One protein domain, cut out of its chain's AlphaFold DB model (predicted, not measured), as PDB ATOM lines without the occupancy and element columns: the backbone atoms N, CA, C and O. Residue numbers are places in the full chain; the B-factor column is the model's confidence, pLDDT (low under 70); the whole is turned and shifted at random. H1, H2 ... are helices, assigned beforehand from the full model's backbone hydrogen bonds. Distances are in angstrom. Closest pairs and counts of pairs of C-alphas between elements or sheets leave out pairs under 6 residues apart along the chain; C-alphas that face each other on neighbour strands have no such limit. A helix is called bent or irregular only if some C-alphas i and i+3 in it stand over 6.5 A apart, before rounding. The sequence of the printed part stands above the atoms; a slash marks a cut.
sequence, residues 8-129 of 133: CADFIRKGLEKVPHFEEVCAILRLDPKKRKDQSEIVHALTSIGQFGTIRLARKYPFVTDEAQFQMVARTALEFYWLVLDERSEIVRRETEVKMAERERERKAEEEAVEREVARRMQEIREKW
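Overview. This is residues 8 to 129 of the 133 residues of an uncharacterized protein of Sutterella sp (UniProt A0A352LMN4). A compact head with a very long arm: four smaller helices, H1 to H4, pack on the first part of one long helix, H5, and residues 89 to 129, nearly all of them in H5, stick out free. The 122 printed residues hold five named helices, H1 to H5 in order, and no named strand; the class is all helix. The whole is extended, with a radius of gyration of the C-alphas of 26.2 A and spans of 93 by 25 by 22 A.

Along the chain. Find C-alpha 8 at (353.698, 343.910, 234.362), where H1, residues 8 to 18, begins. Next come H2, residues 22 to 28, and H3, residues 36 to 52, 25.1 A long. H3 is irregular: C-alphas 37 and 40 are 7.0 A apart. After H4, residues 54 to 60, look for C-alpha 67 at (329.157, 330.009, 239.213); from there H5 runs 90.9 A to C-alpha 128 at (417.631, 350.254, 234.980).

Arrangement. H5 is the hub, touching the four others. Its residues 80 to 87 alone touch H1, at a steep tilt of 53 degrees, opposite ways; the closest C-alphas, of Gly 15 and Phe 80, are 6.3 A apart. H2 touches it at C-alphas 25 and 73, the closest, 5.5 A apart. H3, with residues 46 to 51 alone, touches H5 only just about perpendicular, at 73 degrees; C-alphas 50 and 78, the closest, are 3.8 A apart. H4 touches H5 about perpendicular, at 86 degrees, with C-alphas 54 and 74 closest at 6.0 A. H1 and H4 are apart. Each O i to N i+4 pair is within hydrogen-bond range in H1, H2, H4 and H5; in H3, 11 of 13 are.

Size, cuts and confidence. The farthest C-alphas, of Asp 66 and Trp 129, are 93.0 A apart. The printed part has no cut and no long link, and no printed residue is under 70 in pLDDT.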
ATOM      1  N   CYS A   8     355.143 344.115 234.393       93.88
ATOM      2  CA  CYS A   8     353.698 343.910 234.362       93.88
ATOM      3  C   CYS A   8     353.100 344.171 232.982       93.88
ATOM      4  O   CYS A   8     352.262 343.392 232.547       93.88
ATOM      5  N   ALA A   9     353.575 345.178 232.249       94.69
ATOM      6  CA  ALA A   9     353.130 345.405 230.874       94.69
ATOM      7  C   ALA A   9     353.376 344.179 229.971       94.69
ATOM      8  O   ALA A   9     352.495 343.804 229.196       94.69
ATOM      9  N   ASP A  10     354.526 343.515 230.118       95.19
ATOM     10  CA  ASP A  10     354.853 342.305 229.359       95.19
ATOM     11  C   ASP A  10     353.972 341.122 229.758       95.19
ATOM     12  O   ASP A  10     353.471 340.413 228.884       95.19
ATOM     13  N   PHE A  11     353.731 340.927 231.059       96.94
ATOM     14  CA  PHE A  11     352.821 339.885 231.534       96.94
ATOM     15  C   PHE A  11     351.402 340.104 231.010       96.94
ATOM     16  O   PHE A  11     350.786 339.161 230.528       96.94
ATOM     17  N   ILE A  12     350.897 341.341 231.039       97.62
ATOM     18  CA  ILE A  12     349.567 341.676 230.518       97.62
ATOM     19  C   ILE A  12     349.485 341.439 229.011       97.62
ATOM     20  O   ILE A  12     348.534 340.811 228.550       97.62
ATOM     21  N   ARG A  13     350.489 341.878 228.244       97.56
ATOM     22  CA  ARG A  13     350.550 341.630 226.796       97.56
ATOM     23  C   ARG A  13     350.498 340.130 226.494       97.56
ATOM     24  O   ARG A  13     349.695 339.699 225.674       97.56
ATOM     25  N   LYS A  14     351.304 339.328 227.191       97.06
ATOM     26  CA  LYS A  14     351.311 337.868 227.022       97.06
ATOM     27  C   LYS A  14     350.012 337.217 227.501       97.06
ATOM     28  O   LYS A  14     349.566 336.263 226.877       97.06
ATOM     29  N   GLY A  15     349.389 337.744 228.554       97.69
ATOM     30  CA  GLY A  15     348.061 337.336 229.013       97.69
ATOM     31  C   GLY A  15     347.003 337.504 227.924       97.69
ATOM     32  O   GLY A  15     346.287 336.556 227.624       97.69
ATOM     33  N   LEU A  16     346.976 338.666 227.265       97.75
ATOM     34  CA  LEU A  16     346.074 338.946 226.140       97.75
ATOM     35  C   LEU A  16     346.316 338.028 224.930       97.75
ATOM     36  O   LEU A  16     345.372 337.682 224.231       97.75
ATOM     37  N   GLU A  17     347.568 337.646 224.675       97.38
ATOM     38  CA  GLU A  17     347.940 336.797 223.535       97.38
ATOM     39  C   GLU A  17     347.690 335.304 223.781       97.38
ATOM     40  O   GLU A  17     347.340 334.580 222.851       97.38
ATOM     41  N   LYS A  18     347.938 334.826 225.006       97.56
ATOM     42  CA  LYS A  18     348.083 333.391 225.291       97.56
ATOM     43  C   LYS A  18     347.040 332.827 226.246       97.56
ATOM     44  O   LYS A  18     346.871 331.612 226.263       97.56
ATOM     45  N   VAL A  19     346.390 333.657 227.063       98.00
ATOM     46  CA  VAL A  19     345.496 333.173 228.120       98.00
ATOM     47  C   VAL A  19     344.032 333.314 227.679       98.00
ATOM     48  O   VAL A  19     343.562 334.428 227.438       98.00
ATOM     49  N   PRO A  20     343.277 332.207 227.593       97.75
ATOM     50  CA  PRO A  20     341.851 332.224 227.299       97.75
ATOM     51  C   PRO A  20     341.060 333.100 228.276       97.75
ATOM     52  O   PRO A  20     341.291 333.083 229.488       97.75
ATOM     53  N   HIS A  21     340.088 333.841 227.737       98.12
ATOM     54  CA  HIS A  21     339.185 334.718 228.495       98.12
ATOM     55  C   HIS A  21     339.882 335.811 229.319       98.12
ATOM     56  O   HIS A  21     339.266 336.396 230.203       98.12
ATOM     57  N   PHE A  22     341.152 336.130 229.046       98.44
ATOM     58  CA  PHE A  22     341.921 337.059 229.876       98.44
ATOM     59  C   PHE A  22     341.262 338.439 230.020       98.44
ATOM     60  O   PHE A  22     341.120 338.948 231.132       98.44
ATOM     61  N   GLU A  23     340.827 339.039 228.908       98.06
ATOM     62  CA  GLU A  23     340.175 340.355 228.921       98.06
ATOM     63  C   GLU A  23     338.802 340.310 229.612       98.06
ATOM     64  O   GLU A  23     338.485 341.186 230.415       98.06
ATOM     65  N   GLU A  24     338.026 339.251 229.367       98.31
ATOM     66  CA  GLU A  24     336.723 339.015 229.997       98.31
ATOM     67  C   GLU A  24     336.853 338.866 231.518       98.31
ATOM     68  O   GLU A  24     336.143 339.522 232.279       98.31
ATOM     69  N   VAL A  25     337.829 338.086 231.979       98.25
ATOM     70  CA  VAL A  25     338.118 337.897 233.403       98.25
ATOM     71  C   VAL A  25     338.610 339.183 234.054       98.25
ATOM     72  O   VAL A  25     338.184 339.497 235.164       98.25
ATOM     73  N   CYS A  26     339.441 339.979 233.374       98.19
ATOM     74  CA  CYS A  26     339.799 341.305 233.880       98.19
ATOM     75  C   CYS A  26     338.547 342.173 234.080       98.19
ATOM     76  O   CYS A  26     338.381 342.764 235.149       98.19
ATOM     77  N   ALA A  27     337.630 342.184 233.107       98.00
ATOM     78  CA  ALA A  27     336.383 342.936 233.199       98.00
ATOM     79  C   ALA A  27     335.472 342.433 234.334       98.00
ATOM     80  O   ALA A  27     334.945 343.257 235.087       98.00
ATOM     81  N   ILE A  28     335.345 341.110 234.523       97.94
ATOM     82  CA  ILE A  28     334.627 340.506 235.661       97.94
ATOM     83  C   ILE A  28     335.205 341.030 236.976       97.94
ATOM     84  O   ILE A  28     334.454 341.442 237.854       97.94
ATOM     85  N   LEU A  29     336.532 341.104 237.094       97.50
ATOM     86  CA  LEU A  29     337.226 341.631 238.273       97.50
ATOM     87  C   LEU A  29     337.221 343.168 238.374       97.50
ATOM     88  O   LEU A  29     337.803 343.713 239.314       97.50
ATOM     89  N   ARG A  30     336.532 343.867 237.459       97.31
ATOM     90  CA  ARG A  30     336.460 345.336 237.349       97.31
ATOM     91  C   ARG A  30     337.822 345.998 237.105       97.31
ATOM     92  O   ARG A  30     338.070 347.106 237.580       97.31
ATOM     93  N   LEU A  31     338.689 345.320 236.363       97.31
ATOM     94  CA  LEU A  31     340.019 345.775 235.970       97.31
ATOM     95  C   LEU A  31     340.104 345.898 234.445       97.31
ATOM     96  O   LEU A  31     339.416 345.188 233.716       97.31
ATOM     97  N   ASP A  32     340.964 346.789 233.954       97.38
ATOM     98  CA  ASP A  32     341.152 346.992 232.518       97.38
ATOM     99  C   ASP A  32     342.619 346.757 232.106       97.38
ATOM    100  O   ASP A  32     343.486 347.565 232.450       97.38
ATOM    101  N   PRO A  33     342.933 345.694 231.335       96.12
ATOM    102  CA  PRO A  33     344.308 345.380 230.944       96.12
ATOM    103  C   PRO A  33     344.936 346.457 230.045       96.12
ATOM    104  O   PRO A  33     346.164 346.575 229.977       96.12
ATOM    105  N   LYS A  34     344.116 347.290 229.393       95.38
ATOM    106  CA  LYS A  34     344.572 348.412 228.562       95.38
ATOM    107  C   LYS A  34     344.913 349.647 229.404       95.38
ATOM    108  O   LYS A  34     345.622 350.535 228.929       95.38
ATOM    109  N   LYS A  35     344.470 349.718 230.667       94.88
ATOM    110  CA  LYS A  35     344.814 350.809 231.590       94.88
ATOM    111  C   LYS A  35     346.084 350.473 232.359       94.88
ATOM    112  O   LYS A  35     346.080 349.636 233.254       94.88
ATOM    113  N   ARG A  36     347.160 351.222 232.097       91.69
ATOM    114  CA  ARG A  36     348.465 351.048 232.771       91.69
ATOM    115  C   ARG A  36     348.361 350.981 234.301       91.69
ATOM    116  O   ARG A  36     349.017 350.148 234.913       91.69
ATOM    117  N   LYS A  37     347.509 351.817 234.902       93.25
ATOM    118  CA  LYS A  37     347.288 351.852 236.358       93.25
ATOM    119  C   LYS A  37     346.734 350.545 236.946       93.25
ATOM    120  O   LYS A  37     346.976 350.272 238.114       93.25
ATOM    121  N   ASP A  38     346.030 349.744 236.147       95.94
ATOM    122  CA  ASP A  38     345.393 348.506 236.601       95.94
ATOM    123  C   ASP A  38     346.323 347.298 236.397       95.94
ATOM    124  O   ASP A  38     346.121 346.260 237.013       95.94
ATOM    125  N   GLN A  39     347.383 347.418 235.586       95.38
ATOM    126  CA  GLN A  39     348.241 346.289 235.199       95.38
ATOM    127  C   GLN A  39     348.909 345.597 236.392       95.38
ATOM    128  O   GLN A  39     348.917 344.371 236.463       95.38
ATOM    129  N   SER A  40     349.444 346.367 237.345       95.62
ATOM    130  CA  SER A  40     350.050 345.799 238.557       95.62
ATOM    131  C   SER A  40     349.011 345.052 239.402       95.62
ATOM    132  O   SER A  40     349.258 343.936 239.863       95.62
ATOM    133  N   GLU A  41     347.808 345.621 239.526       96.06
ATOM    134  CA  GLU A  41     346.710 345.010 240.274       96.06
ATOM    135  C   GLU A  41     346.176 343.752 239.582       96.06
ATOM    136  O   GLU A  41     345.916 342.767 240.264       96.06
ATOM    137  N   ILE A  42     346.082 343.733 238.248       97.62
ATOM    138  CA  ILE A  42     345.704 342.543 237.471       97.62
ATOM    139  C   ILE A  42     346.711 341.423 237.708       97.62
ATOM    140  O   ILE A  42     346.318 340.306 238.045       97.62
ATOM    141  N   VAL A  43     348.009 341.718 237.579       97.19
ATOM    142  CA  VAL A  43     349.049 340.708 237.795       97.19
ATOM    143  C   VAL A  43     348.972 340.164 239.215       97.19
ATOM    144  O   VAL A  43     348.957 338.949 239.398       97.19
ATOM    145  N   HIS A  44     348.860 341.027 240.223       96.12
ATOM    146  CA  HIS A  44     348.736 340.606 241.615       96.12
ATOM    147  C   HIS A  44     347.446 339.808 241.886       96.12
ATOM    148  O   HIS A  44     347.483 338.776 242.553       96.12
ATOM    149  N   ALA A  45     346.307 340.250 241.354       96.69
ATOM    150  CA  ALA A  45     345.019 339.587 241.504       96.69
ATOM    151  C   ALA A  45     345.032 338.176 240.918       96.69
ATOM    152  O   ALA A  45     344.753 337.213 241.632       96.69
ATOM    153  N   LEU A  46     345.389 338.054 239.639       98.00
ATOM    154  CA  LEU A  46     345.335 336.789 238.920       98.00
ATOM    155  C   LEU A  46     346.406 335.817 239.410       98.00
ATOM    156  O   LEU A  46     346.109 334.641 239.572       98.00
ATOM    157  N   THR A  47     347.611 336.286 239.752       97.00
ATOM    158  CA  THR A  47     348.617 335.404 240.373       97.00
ATOM    159  C   THR A  47     348.191 334.937 241.763       97.00
ATOM    160  O   THR A  47     348.374 333.766 242.085       97.00
ATOM    161  N   SER A  48     347.563 335.796 242.575       96.75
ATOM    162  CA  SER A  48     347.047 335.392 243.889       96.75
ATOM    163  C   SER A  48     345.911 334.374 243.767       96.75
ATOM    164  O   SER A  48     345.889 333.388 244.504       96.75
ATOM    165  N   ILE A  49     344.981 334.577 242.831       97.88
ATOM    166  CA  ILE A  49     343.901 333.619 242.571       97.88
ATOM    167  C   ILE A  49     344.473 332.313 242.008       97.88
ATOM    168  O   ILE A  49     344.101 331.253 242.489       97.88
ATOM    169  N   GLY A  50     345.401 332.358 241.052       97.19
ATOM    170  CA  GLY A  50     346.006 331.151 240.485       97.19
ATOM    171  C   GLY A  50     346.803 330.339 241.510       97.19
ATOM    172  O   GLY A  50     346.701 329.118 241.534       97.19
ATOM    173  N   GLN A  51     347.529 331.004 242.414       96.69
ATOM    174  CA  GLN A  51     348.326 330.340 243.450       96.69
ATOM    175  C   GLN A  51     347.475 329.705 244.558       96.69
ATOM    176  O   GLN A  51     347.778 328.613 245.029       96.69
ATOM    177  N   PHE A  52     346.450 330.413 245.036       95.12
ATOM    178  CA  PHE A  52     345.676 329.999 246.215       95.12
ATOM    179  C   PHE A  52     344.278 329.478 245.865       95.12
ATOM    180  O   PHE A  52     343.524 329.078 246.750       95.12
ATOM    181  N   GLY A  53     343.918 329.498 244.587       90.31
ATOM    182  CA  GLY A  53     342.634 329.058 244.079       90.31
ATOM    183  C   GLY A  53     341.466 329.961 244.469       90.31
ATOM    184  O   GLY A  53     341.582 331.151 244.789       90.31
ATOM    185  N   THR A  54     340.291 329.346 244.461       92.56
ATOM    186  CA  THR A  54     338.984 329.991 244.614       92.56
ATOM    187  C   THR A  54     338.774 330.678 245.963       92.56
ATOM    188  O   THR A  54     337.964 331.599 246.054       92.56
ATOM    189  N   ILE A  55     339.540 330.327 247.003       94.44
ATOM    190  CA  ILE A  55     339.450 331.000 248.308       94.44
ATOM    191  C   ILE A  55     339.887 332.468 248.227       94.44
ATOM    192  O   ILE A  55     339.292 333.336 248.868       94.44
ATOM    193  N   ARG A  56     340.907 332.779 247.408       95.44
ATOM    194  CA  ARG A  56     341.335 334.167 247.177       95.44
ATOM    195  C   ARG A  56     340.323 334.924 246.343       95.44
ATOM    196  O   ARG A  56     340.063 336.084 246.656       95.44
ATOM    197  N   LEU A  57     339.741 334.257 245.347       96.12
ATOM    198  CA  LEU A  57     338.673 334.821 244.532       96.12
ATOM    199  C   LEU A  57     337.484 335.233 245.411       96.12
ATOM    200  O   LEU A  57     337.150 336.413 245.451       96.12
ATOM    201  N   ALA A  58     336.941 334.309 246.209       94.81
ATOM    202  CA  ALA A  58     335.797 334.570 247.083       94.81
ATOM    203  C   ALA A  58     336.069 335.670 248.125       94.81
ATOM    204  O   ALA A  58     335.204 336.494 248.409       94.81
ATOM    205  N   ARG A  59     337.285 335.718 248.689       95.12
ATOM    206  CA  ARG A  59     337.642 336.707 249.717       95.12
ATOM    207  C   ARG A  59     337.854 338.114 249.155       95.12
ATOM    208  O   ARG A  59     337.499 339.084 249.818       95.12
ATOM    209  N   LYS A  60     338.512 338.241 247.998       95.00
ATOM    210  CA  LYS A  60     338.914 339.545 247.441       95.00
ATOM    211  C   LYS A  60     337.875 340.111 246.472       95.00
ATOM    212  O   LYS A  60     337.753 341.327 246.364       95.00
ATOM    213  N   TYR A  61     337.106 339.241 245.826       96.19
ATOM    214  CA  TYR A  61     336.086 339.600 244.843       96.19
ATOM    215  C   TYR A  61     334.737 338.953 245.201       96.19
ATOM    216  O   TYR A  61     334.204 338.160 244.427       96.19
ATOM    217  N   PRO A  62     334.144 339.304 246.361       95.56
ATOM    218  CA  PRO A  62     332.902 338.691 246.847       95.56
ATOM    219  C   PRO A  62     331.677 338.986 245.965       95.56
ATOM    220  O   PRO A  62     330.616 338.415 246.171       95.56
ATOM    221  N   PHE A  63     331.811 339.897 244.997       96.56
ATOM    222  CA  PHE A  63     330.767 340.233 244.031       96.56
ATOM    223  C   PHE A  63     330.736 339.297 242.810       96.56
ATOM    224  O   PHE A  63     329.811 339.399 242.011       96.56
ATOM    225  N   VAL A  64     331.727 338.413 242.637       96.31
ATOM    226  CA  VAL A  64     331.703 337.368 241.602       96.31
ATOM    227  C   VAL A  64     330.908 336.192 242.162       96.31
ATOM    228  O   VAL A  64     331.465 335.301 242.798       96.31
ATOM    229  N   THR A  65     329.586 336.245 242.009       93.50
ATOM    230  CA  THR A  65     328.657 335.278 242.620       93.50
ATOM    231  C   THR A  65     328.095 334.260 241.636       93.50
ATOM    232  O   THR A  65     327.554 333.246 242.064       93.50
ATOM    233  N   ASP A  66     328.188 334.530 240.333       97.06
ATOM    234  CA  ASP A  66     327.781 333.588 239.295       97.06
ATOM    235  C   ASP A  66     328.791 332.437 239.187       97.06
ATOM    236  O   ASP A  66     329.999 332.668 239.100       97.06
ATOM    237  N   GLU A  67     328.302 331.198 239.194       96.44
ATOM    238  CA  GLU A  67     329.157 330.009 239.213       96.44
ATOM    239  C   GLU A  67     330.012 329.890 237.946       96.44
ATOM    240  O   GLU A  67     331.201 329.574 238.034       96.44
ATOM    241  N   ALA A  68     329.447 330.189 236.772       97.25
ATOM    242  CA  ALA A  68     330.170 330.086 235.510       97.25
ATOM    243  C   ALA A  68     331.298 331.127 235.437       97.25
ATOM    244  O   ALA A  68     332.434 330.788 235.094       97.25
ATOM    245  N   GLN A  69     331.023 332.371 235.843       97.38
ATOM    246  CA  GLN A  69     332.049 333.408 235.974       97.38
ATOM    247  C   GLN A  69     333.116 333.020 236.996       97.38
ATOM    248  O   GLN A  69     334.308 333.198 236.750       97.38
ATOM    249  N   PHE A  70     332.712 332.459 238.132       96.88
ATOM    250  CA  PHE A  70     333.636 332.063 239.186       96.88
ATOM    251  C   PHE A  70     334.612 330.974 238.713       96.88
ATOM    252  O   PHE A  70     335.822 331.087 238.929       96.88
ATOM    253  N   GLN A  71     334.110 329.955 238.009       96.81
ATOM    254  CA  GLN A  71     334.935 328.903 237.407       96.81
ATOM    255  C   GLN A  71     335.856 329.452 236.310       96.81
ATOM    256  O   GLN A  71     337.040 329.107 236.275       96.81
ATOM    257  N   MET A  72     335.344 330.341 235.453       98.06
ATOM    258  CA  MET A  72     336.129 330.988 234.401       98.06
ATOM    259  C   MET A  72     337.295 331.785 234.991       98.06
ATOM    260  O   MET A  72     338.443 331.570 234.607       98.06
ATOM    261  N   VAL A  73     337.027 332.644 235.980       98.12
ATOM    262  CA  VAL A  73     338.059 333.446 236.647       98.12
ATOM    263  C   VAL A  73     339.110 332.550 237.295       98.12
ATOM    264  O   VAL A  73     340.302 332.799 237.129       98.12
ATOM    265  N   ALA A  74     338.698 331.498 238.009       97.50
ATOM    266  CA  ALA A  74     339.631 330.581 238.658       97.50
ATOM    267  C   ALA A  74     340.559 329.891 237.643       97.50
ATOM    268  O   ALA A  74     341.768 329.817 237.867       97.50
ATOM    269  N   ARG A  75     340.010 329.433 236.512       98.00
ATOM    270  CA  ARG A  75     340.780 328.771 235.458       98.00
ATOM    271  C   ARG A  75     341.738 329.730 234.753       98.00
ATOM    272  O   ARG A  75     342.932 329.453 234.688       98.00
ATOM    273  N   THR A  76     341.244 330.870 234.282       98.44
ATOM    274  CA  THR A  76     342.062 331.891 233.612       98.44
ATOM    275  C   THR A  76     343.162 332.418 234.531       98.44
ATOM    276  O   THR A  76     344.294 332.605 234.091       98.44
ATOM    277  N   ALA A  77     342.873 332.616 235.820       98.31
ATOM    278  CA  ALA A  77     343.876 333.026 236.795       98.31
ATOM    279  C   ALA A  77     344.969 331.967 237.005       98.31
ATOM    280  O   ALA A  77     346.139 332.326 237.126       98.31
ATOM    281  N   LEU A  78     344.614 330.677 237.019       98.25
ATOM    282  CA  LEU A  78     345.587 329.586 237.100       98.25
ATOM    283  C   LEU A  78     346.486 329.542 235.856       98.25
ATOM    284  O   LEU A  78     347.705 329.475 235.987       98.25
ATOM    285  N   GLU A  79     345.907 329.630 234.659       98.25
ATOM    286  CA  GLU A  79     346.668 329.650 233.402       98.25
ATOM    287  C   GLU A  79     347.593 330.877 233.323       98.25
ATOM    288  O   GLU A  79     348.772 330.762 232.980       98.25
ATOM    289  N   PHE A  80     347.105 332.046 233.743       98.38
ATOM    290  CA  PHE A  80     347.920 333.252 233.841       98.38
ATOM    291  C   PHE A  80     349.034 333.137 234.891       98.38
ATOM    292  O   PHE A  80     350.143 333.621 234.672       98.38
ATOM    293  N   TYR A  81     348.771 332.491 236.028       98.00
ATOM    294  CA  TYR A  81     349.776 332.264 237.064       98.00
ATOM    295  C   TYR A  81     350.952 331.431 236.546       98.00
ATOM    296  O   TYR A  81     352.099 331.833 236.746       98.00
ATOM    297  N   TRP A  82     350.683 330.340 235.824       98.00
ATOM    298  CA  TRP A  82     351.733 329.531 235.196       98.00
ATOM    299  C   TRP A  82     352.539 330.327 234.175       98.00
ATOM    300  O   TRP A  82     353.766 330.331 234.246       98.00
ATOM    301  N   LEU A  83     351.862 331.099 233.317       97.50
ATOM    302  CA  LEU A  83     352.532 332.003 232.384       97.50
ATOM    303  C   LEU A  83     353.486 332.951 233.121       97.50
ATOM    304  O   LEU A  83     354.640 333.092 232.731       97.50
ATOM    305  N   VAL A  84     353.046 333.588 234.210       96.25
ATOM    306  CA  VAL A  84     353.909 334.500 234.978       96.25
ATOM    307  C   VAL A  84     355.109 333.772 235.595       96.25
ATOM    308  O   VAL A  84     356.191 334.358 235.658       96.25
ATOM    309  N   LEU A  85     354.956 332.527 236.055       95.12
ATOM    310  CA  LEU A  85     356.069 331.744 236.604       95.12
ATOM    311  C   LEU A  85     357.123 331.400 235.545       95.12
ATOM    312  O   LEU A  85     358.318 331.588 235.800       95.12
ATOM    313  N   ASP A  86     356.691 330.958 234.365       94.62
ATOM    314  CA  ASP A  86     357.589 330.644 233.250       94.62
ATOM    315  C   ASP A  86     358.369 331.895 232.832       94.62
ATOM    316  O   ASP A  86     359.601 331.906 232.772       94.62
ATOM    317  N   GLU A  87     357.658 333.008 232.667       93.25
ATOM    318  CA  GLU A  87     358.244 334.284 232.264       93.25
ATOM    319  C   GLU A  87     359.205 334.855 233.309       93.25
ATOM    320  O   GLU A  87     360.272 335.373 232.969       93.25
ATOM    321  N   ARG A  88     358.876 334.741 234.603       91.69
ATOM    322  CA  ARG A  88     359.794 335.137 235.682       91.69
ATOM    323  C   ARG A  88     361.070 334.308 235.662       91.69
ATOM    324  O   ARG A  88     362.146 334.870 235.859       91.69
ATOM    325  N   SER A  89     360.967 333.011 235.391       89.69
ATOM    326  CA  SER A  89     362.131 332.127 235.294       89.69
ATOM    327  C   SER A  89     363.046 332.545 234.137       89.69
ATOM    328  O   SER A  89     364.263 332.645 234.308       89.69
ATOM    329  N   GLU A  90     362.473 332.900 232.983       91.44
ATOM    330  CA  GLU A  90     363.230 333.434 231.843       91.44
ATOM    331  C   GLU A  90     363.849 334.811 232.112       91.44
ATOM    332  O   GLU A  90     364.959 335.096 231.652       91.44
ATOM    333  N   ILE A  91     363.148 335.691 232.832       90.81
ATOM    334  CA  ILE A  91     363.675 337.000 233.243       90.81
ATOM    335  C   ILE A  91     364.890 336.811 234.150       90.81
ATOM    336  O   ILE A  91     365.944 337.381 233.871       90.81
ATOM    337  N   VAL A  92     364.772 335.981 235.190       89.94
ATOM    338  CA  VAL A  92     365.867 335.715 236.133       89.94
ATOM    339  C   VAL A  92     367.074 335.125 235.409       89.94
ATOM    340  O   VAL A  92     368.202 335.560 235.654       89.94
ATOM    341  N   ARG A  93     366.858 334.183 234.481       91.69
ATOM    342  CA  ARG A  93     367.937 333.613 233.664       91.69
ATOM    343  C   ARG A  93     368.668 334.699 232.869       91.69
ATOM    344  O   ARG A  93     369.878 334.836 233.020       91.69
ATOM    345  N   ARG A  94     367.937 335.517 232.102       91.44
ATOM    346  CA  ARG A  94     368.520 336.599 231.285       91.44
ATOM    347  C   ARG A  94     369.262 337.637 232.122       91.44
ATOM    348  O   ARG A  94     370.366 338.032 231.768       91.44
ATOM    349  N   GLU A  95     368.688 338.078 233.241       91.50
ATOM    350  CA  GLU A  95     369.358 339.044 234.122       91.50
ATOM    351  C   GLU A  95     370.633 338.463 234.747       91.50
ATOM    352  O   GLU A  95     371.611 339.185 234.946       91.50
ATOM    353  N   THR A  96     370.647 337.161 235.037       93.00
ATOM    354  CA  THR A  96     371.837 336.473 235.552       93.00
ATOM    355  C   THR A  96     372.921 336.376 234.482       93.00
ATOM    356  O   THR A  96     374.075 336.686 234.767       93.00
ATOM    357  N   GLU A  97     372.563 336.015 233.248       93.38
ATOM    358  CA  GLU A  97     373.490 335.964 232.107       93.38
ATOM    359  C   GLU A  97     374.145 337.326 231.849       93.38
ATOM    360  O   GLU A  97     375.366 337.403 231.711       93.38
ATOM    361  N   VAL A  98     373.360 338.411 231.866       93.69
ATOM    362  CA  VAL A  98     373.878 339.780 231.700       93.69
ATOM    363  C   VAL A  98     374.871 340.130 232.807       93.69
ATOM    364  O   VAL A  98     375.991 340.539 232.508       93.69
ATOM    365  N   LYS A  99     374.517 339.891 234.076       93.44
ATOM    366  CA  LYS A  99     375.412 340.164 235.217       93.44
ATOM    367  C   LYS A  99     376.709 339.358 235.155       93.44
ATOM    368  O   LYS A  99     377.766 339.853 235.537       93.44
ATOM    369  N   MET A 100     376.644 338.106 234.706       93.31
ATOM    370  CA  MET A 100     377.835 337.265 234.563       93.31
ATOM    371  C   MET A 100     378.731 337.748 233.421       93.31
ATOM    372  O   MET A 100     379.948 337.791 233.592       93.31
ATOM    373  N   ALA A 101     378.147 338.172 232.298       94.44
ATOM    374  CA  ALA A 101     378.893 338.748 231.184       94.44
ATOM    375  C   ALA A 101     379.566 340.081 231.561       94.44
ATOM    376  O   ALA A 101     380.702 340.325 231.159       94.44
ATOM    377  N   GLU A 102     378.900 340.927 232.352       94.31
ATOM    378  CA  GLU A 102     379.486 342.161 232.894       94.31
ATOM    379  C   GLU A 102     380.696 341.855 233.785       94.31
ATOM    380  O   GLU A 102     381.781 342.372 233.532       94.31
ATOM    381  N   ARG A 103     380.556 340.920 234.733       93.38
ATOM    382  CA  ARG A 103     381.665 340.483 235.601       93.38
ATOM    383  C   ARG A 103     382.831 339.878 234.827       93.38
ATOM    384  O   ARG A 103     383.983 340.062 235.202       93.38
ATOM    385  N   GLU A 104     382.557 339.126 233.765       94.44
ATOM    386  CA  GLU A 104     383.615 338.569 232.921       94.44
ATOM    387  C   GLU A 104     384.370 339.670 232.166       94.44
ATOM    388  O   GLU A 104     385.593 339.599 232.056       94.44
ATOM    389  N   ARG A 105     383.667 340.696 231.674       94.12
ATOM    390  CA  ARG A 105     384.295 341.860 231.031       94.12
ATOM    391  C   ARG A 105     385.141 342.660 232.013       94.12
ATOM    392  O   ARG A 105     386.250 343.039 231.658       94.12
ATOM    393  N   GLU A 106     384.647 342.881 233.229       94.06
ATOM    394  CA  GLU A 106     385.407 343.541 234.294       94.06
ATOM    395  C   GLU A 106     386.672 342.755 234.641       94.06
ATOM    396  O   GLU A 106     387.757 343.330 234.657       94.06
ATOM    397  N   ARG A 107     386.557 341.430 234.813       95.31
ATOM    398  CA  ARG A 107     387.709 340.563 235.089       95.31
ATOM    399  C   ARG A 107     388.742 340.606 233.964       95.31
ATOM    400  O   ARG A 107     389.923 340.755 234.242       95.31
ATOM    401  N   LYS A 108     388.312 340.532 232.698       94.75
ATOM    402  CA  LYS A 108     389.220 340.651 231.543       94.75
ATOM    403  C   LYS A 108     389.906 342.016 231.496       94.75
ATOM    404  O   LYS A 108     391.106 342.084 231.265       94.75
ATOM    405  N   ALA A 109     389.171 343.098 231.753       95.50
ATOM    406  CA  ALA A 109     389.744 344.441 231.783       95.50
ATOM    407  C   ALA A 109     390.768 344.613 232.922       95.50
ATOM    408  O   ALA A 109     391.775 345.300 232.741       95.50
ATOM    409  N   GLU A 110     390.525 343.988 234.077       95.44
ATOM    410  CA  GLU A 110     391.466 343.949 235.199       95.44
ATOM    411  C   GLU A 110     392.718 343.130 234.855       95.44
ATOM    412  O   GLU A 110     393.829 343.624 235.039       95.44
ATOM    413  N   GLU A 111     392.560 341.934 234.279       95.06
ATOM    414  CA  GLU A 111     393.665 341.094 233.797       95.06
ATOM    415  C   GLU A 111     394.543 341.858 232.786       95.06
ATOM    416  O   GLU A 111     395.755 341.966 232.974       95.06
ATOM    417  N   GLU A 112     393.941 342.504 231.782       95.56
ATOM    418  CA  GLU A 112     394.649 343.335 230.797       95.56
ATOM    419  C   GLU A 112     395.336 344.563 231.423       95.56
ATOM    420  O   GLU A 112     396.353 345.053 230.921       95.56
ATOM    421  N   ALA A 113     394.778 345.135 232.493       96.00
ATOM    422  CA  ALA A 113     395.408 346.238 233.216       96.00
ATOM    423  C   ALA A 113     396.633 345.759 234.009       96.00
ATOM    424  O   ALA A 113     397.679 346.413 233.972       96.00
ATOM    425  N   VAL A 114     396.527 344.603 234.669       95.81
ATOM    426  CA  VAL A 114     397.638 343.970 235.388       95.81
ATOM    427  C   VAL A 114     398.758 343.591 234.419       95.81
ATOM    428  O   VAL A 114     399.914 343.915 234.684       95.81
ATOM    429  N   GLU A 115     398.444 342.981 233.273       94.50
ATOM    430  CA  GLU A 115     399.443 342.629 232.256       94.50
ATOM    431  C   GLU A 115     400.193 343.855 231.728       94.50
ATOM    432  O   GLU A 115     401.425 343.841 231.639       94.50
ATOM    433  N   ARG A 116     399.474 344.948 231.434       95.12
ATOM    434  CA  ARG A 116     400.089 346.215 231.012       95.12
ATOM    435  C   ARG A 116     401.036 346.774 232.069       95.12
ATOM    436  O   ARG A 116     402.128 347.232 231.731       95.12
ATOM    437  N   GLU A 117     400.645 346.718 233.337       94.94
ATOM    438  CA  GLU A 117     401.472 347.196 234.442       94.94
ATOM    439  C   GLU A 117     402.714 346.318 234.656       94.94
ATOM    440  O   GLU A 117     403.818 346.840 234.833       94.94
ATOM    441  N   VAL A 118     402.577 344.991 234.575       96.00
ATOM    442  CA  VAL A 118     403.713 344.057 234.642       96.00
ATOM    443  C   VAL A 118     404.688 344.312 233.493       96.00
ATOM    444  O   VAL A 118     405.892 344.418 233.735       96.00
ATOM    445  N   ALA A 119     404.195 344.469 232.261       93.75
ATOM    446  CA  ALA A 119     405.025 344.759 231.094       93.75
ATOM    447  C   ALA A 119     405.801 346.076 231.256       93.75
ATOM    448  O   ALA A 119     407.016 346.105 231.044       93.75
ATOM    449  N   ARG A 120     405.125 347.139 231.716       95.06
ATOM    450  CA  ARG A 120     405.750 348.433 232.031       95.06
ATOM    451  C   ARG A 120     406.880 348.269 233.047       95.06
ATOM    452  O   ARG A 120     407.989 348.755 232.833       95.06
ATOM    453  N   ARG A 121     406.629 347.536 234.133       91.56
ATOM    454  CA  ARG A 121     407.596 347.338 235.220       91.56
ATOM    455  C   ARG A 121     408.787 346.474 234.798       91.56
ATOM    456  O   ARG A 121     409.916 346.767 235.177       91.56
ATOM    457  N   MET A 122     408.556 345.451 233.974       90.69
ATOM    458  CA  MET A 122     409.619 344.634 233.375       90.69
ATOM    459  C   MET A 122     410.514 345.457 232.445       90.69
ATOM    460  O   MET A 122     411.735 345.297 232.473       90.69
ATOM    461  N   GLN A 123     409.931 346.364 231.658       90.19
ATOM    462  CA  GLN A 123     410.696 347.285 230.825       90.19
ATOM    463  C   GLN A 123     411.546 348.238 231.678       90.19
ATOM    464  O   GLN A 123     412.745 348.351 231.435       90.19
ATOM    465  N   GLU A 124     410.975 348.842 232.726       91.25
ATOM    466  CA  GLU A 124     411.730 349.694 233.656       91.25
ATOM    467  C   GLU A 124     412.906 348.952 234.312       91.25
ATOM    468  O   GLU A 124     413.986 349.522 234.475       91.25
ATOM    469  N   ILE A 125     412.717 347.685 234.697       90.31
ATOM    470  CA  ILE A 125     413.790 346.847 235.253       90.31
ATOM    471  C   ILE A 125     414.887 346.631 234.206       90.31
ATOM    472  O   ILE A 125     416.065 346.810 234.516       90.31
ATOM    473  N   ARG A 126     414.509 346.298 232.966       84.94
ATOM    474  CA  ARG A 126     415.448 346.068 231.858       84.94
ATOM    475  C   ARG A 126     416.265 347.316 231.516       84.94
ATOM    476  O   ARG A 126     417.446 347.200 231.208       84.94
ATOM    477  N   GLU A 127     415.653 348.493 231.593       84.56
ATOM    478  CA  GLU A 127     416.322 349.778 231.368       84.56
ATOM    479  C   GLU A 127     417.244 350.169 232.535       84.56
ATOM    480  O   GLU A 127     418.338 350.682 232.309       84.56
ATOM    481  N   LYS A 128     416.840 349.904 233.785       82.75
ATOM    482  CA  LYS A 128     417.631 350.254 234.980       82.75
ATOM    483  C   LYS A 128     418.798 349.303 235.247       82.75
ATOM    484  O   LYS A 128     419.780 349.729 235.848       82.75
ATOM    485  N   TRP A 129     418.695 348.034 234.855       70.56
ATOM    486  CA  TRP A 129     419.713 347.004 235.106       70.56
ATOM    487  C   TRP A 129     420.100 346.262 233.814       70.56
ATOM    488  O   TRP A 129     419.774 345.088 233.643       70.56
TER     489      TRP A 129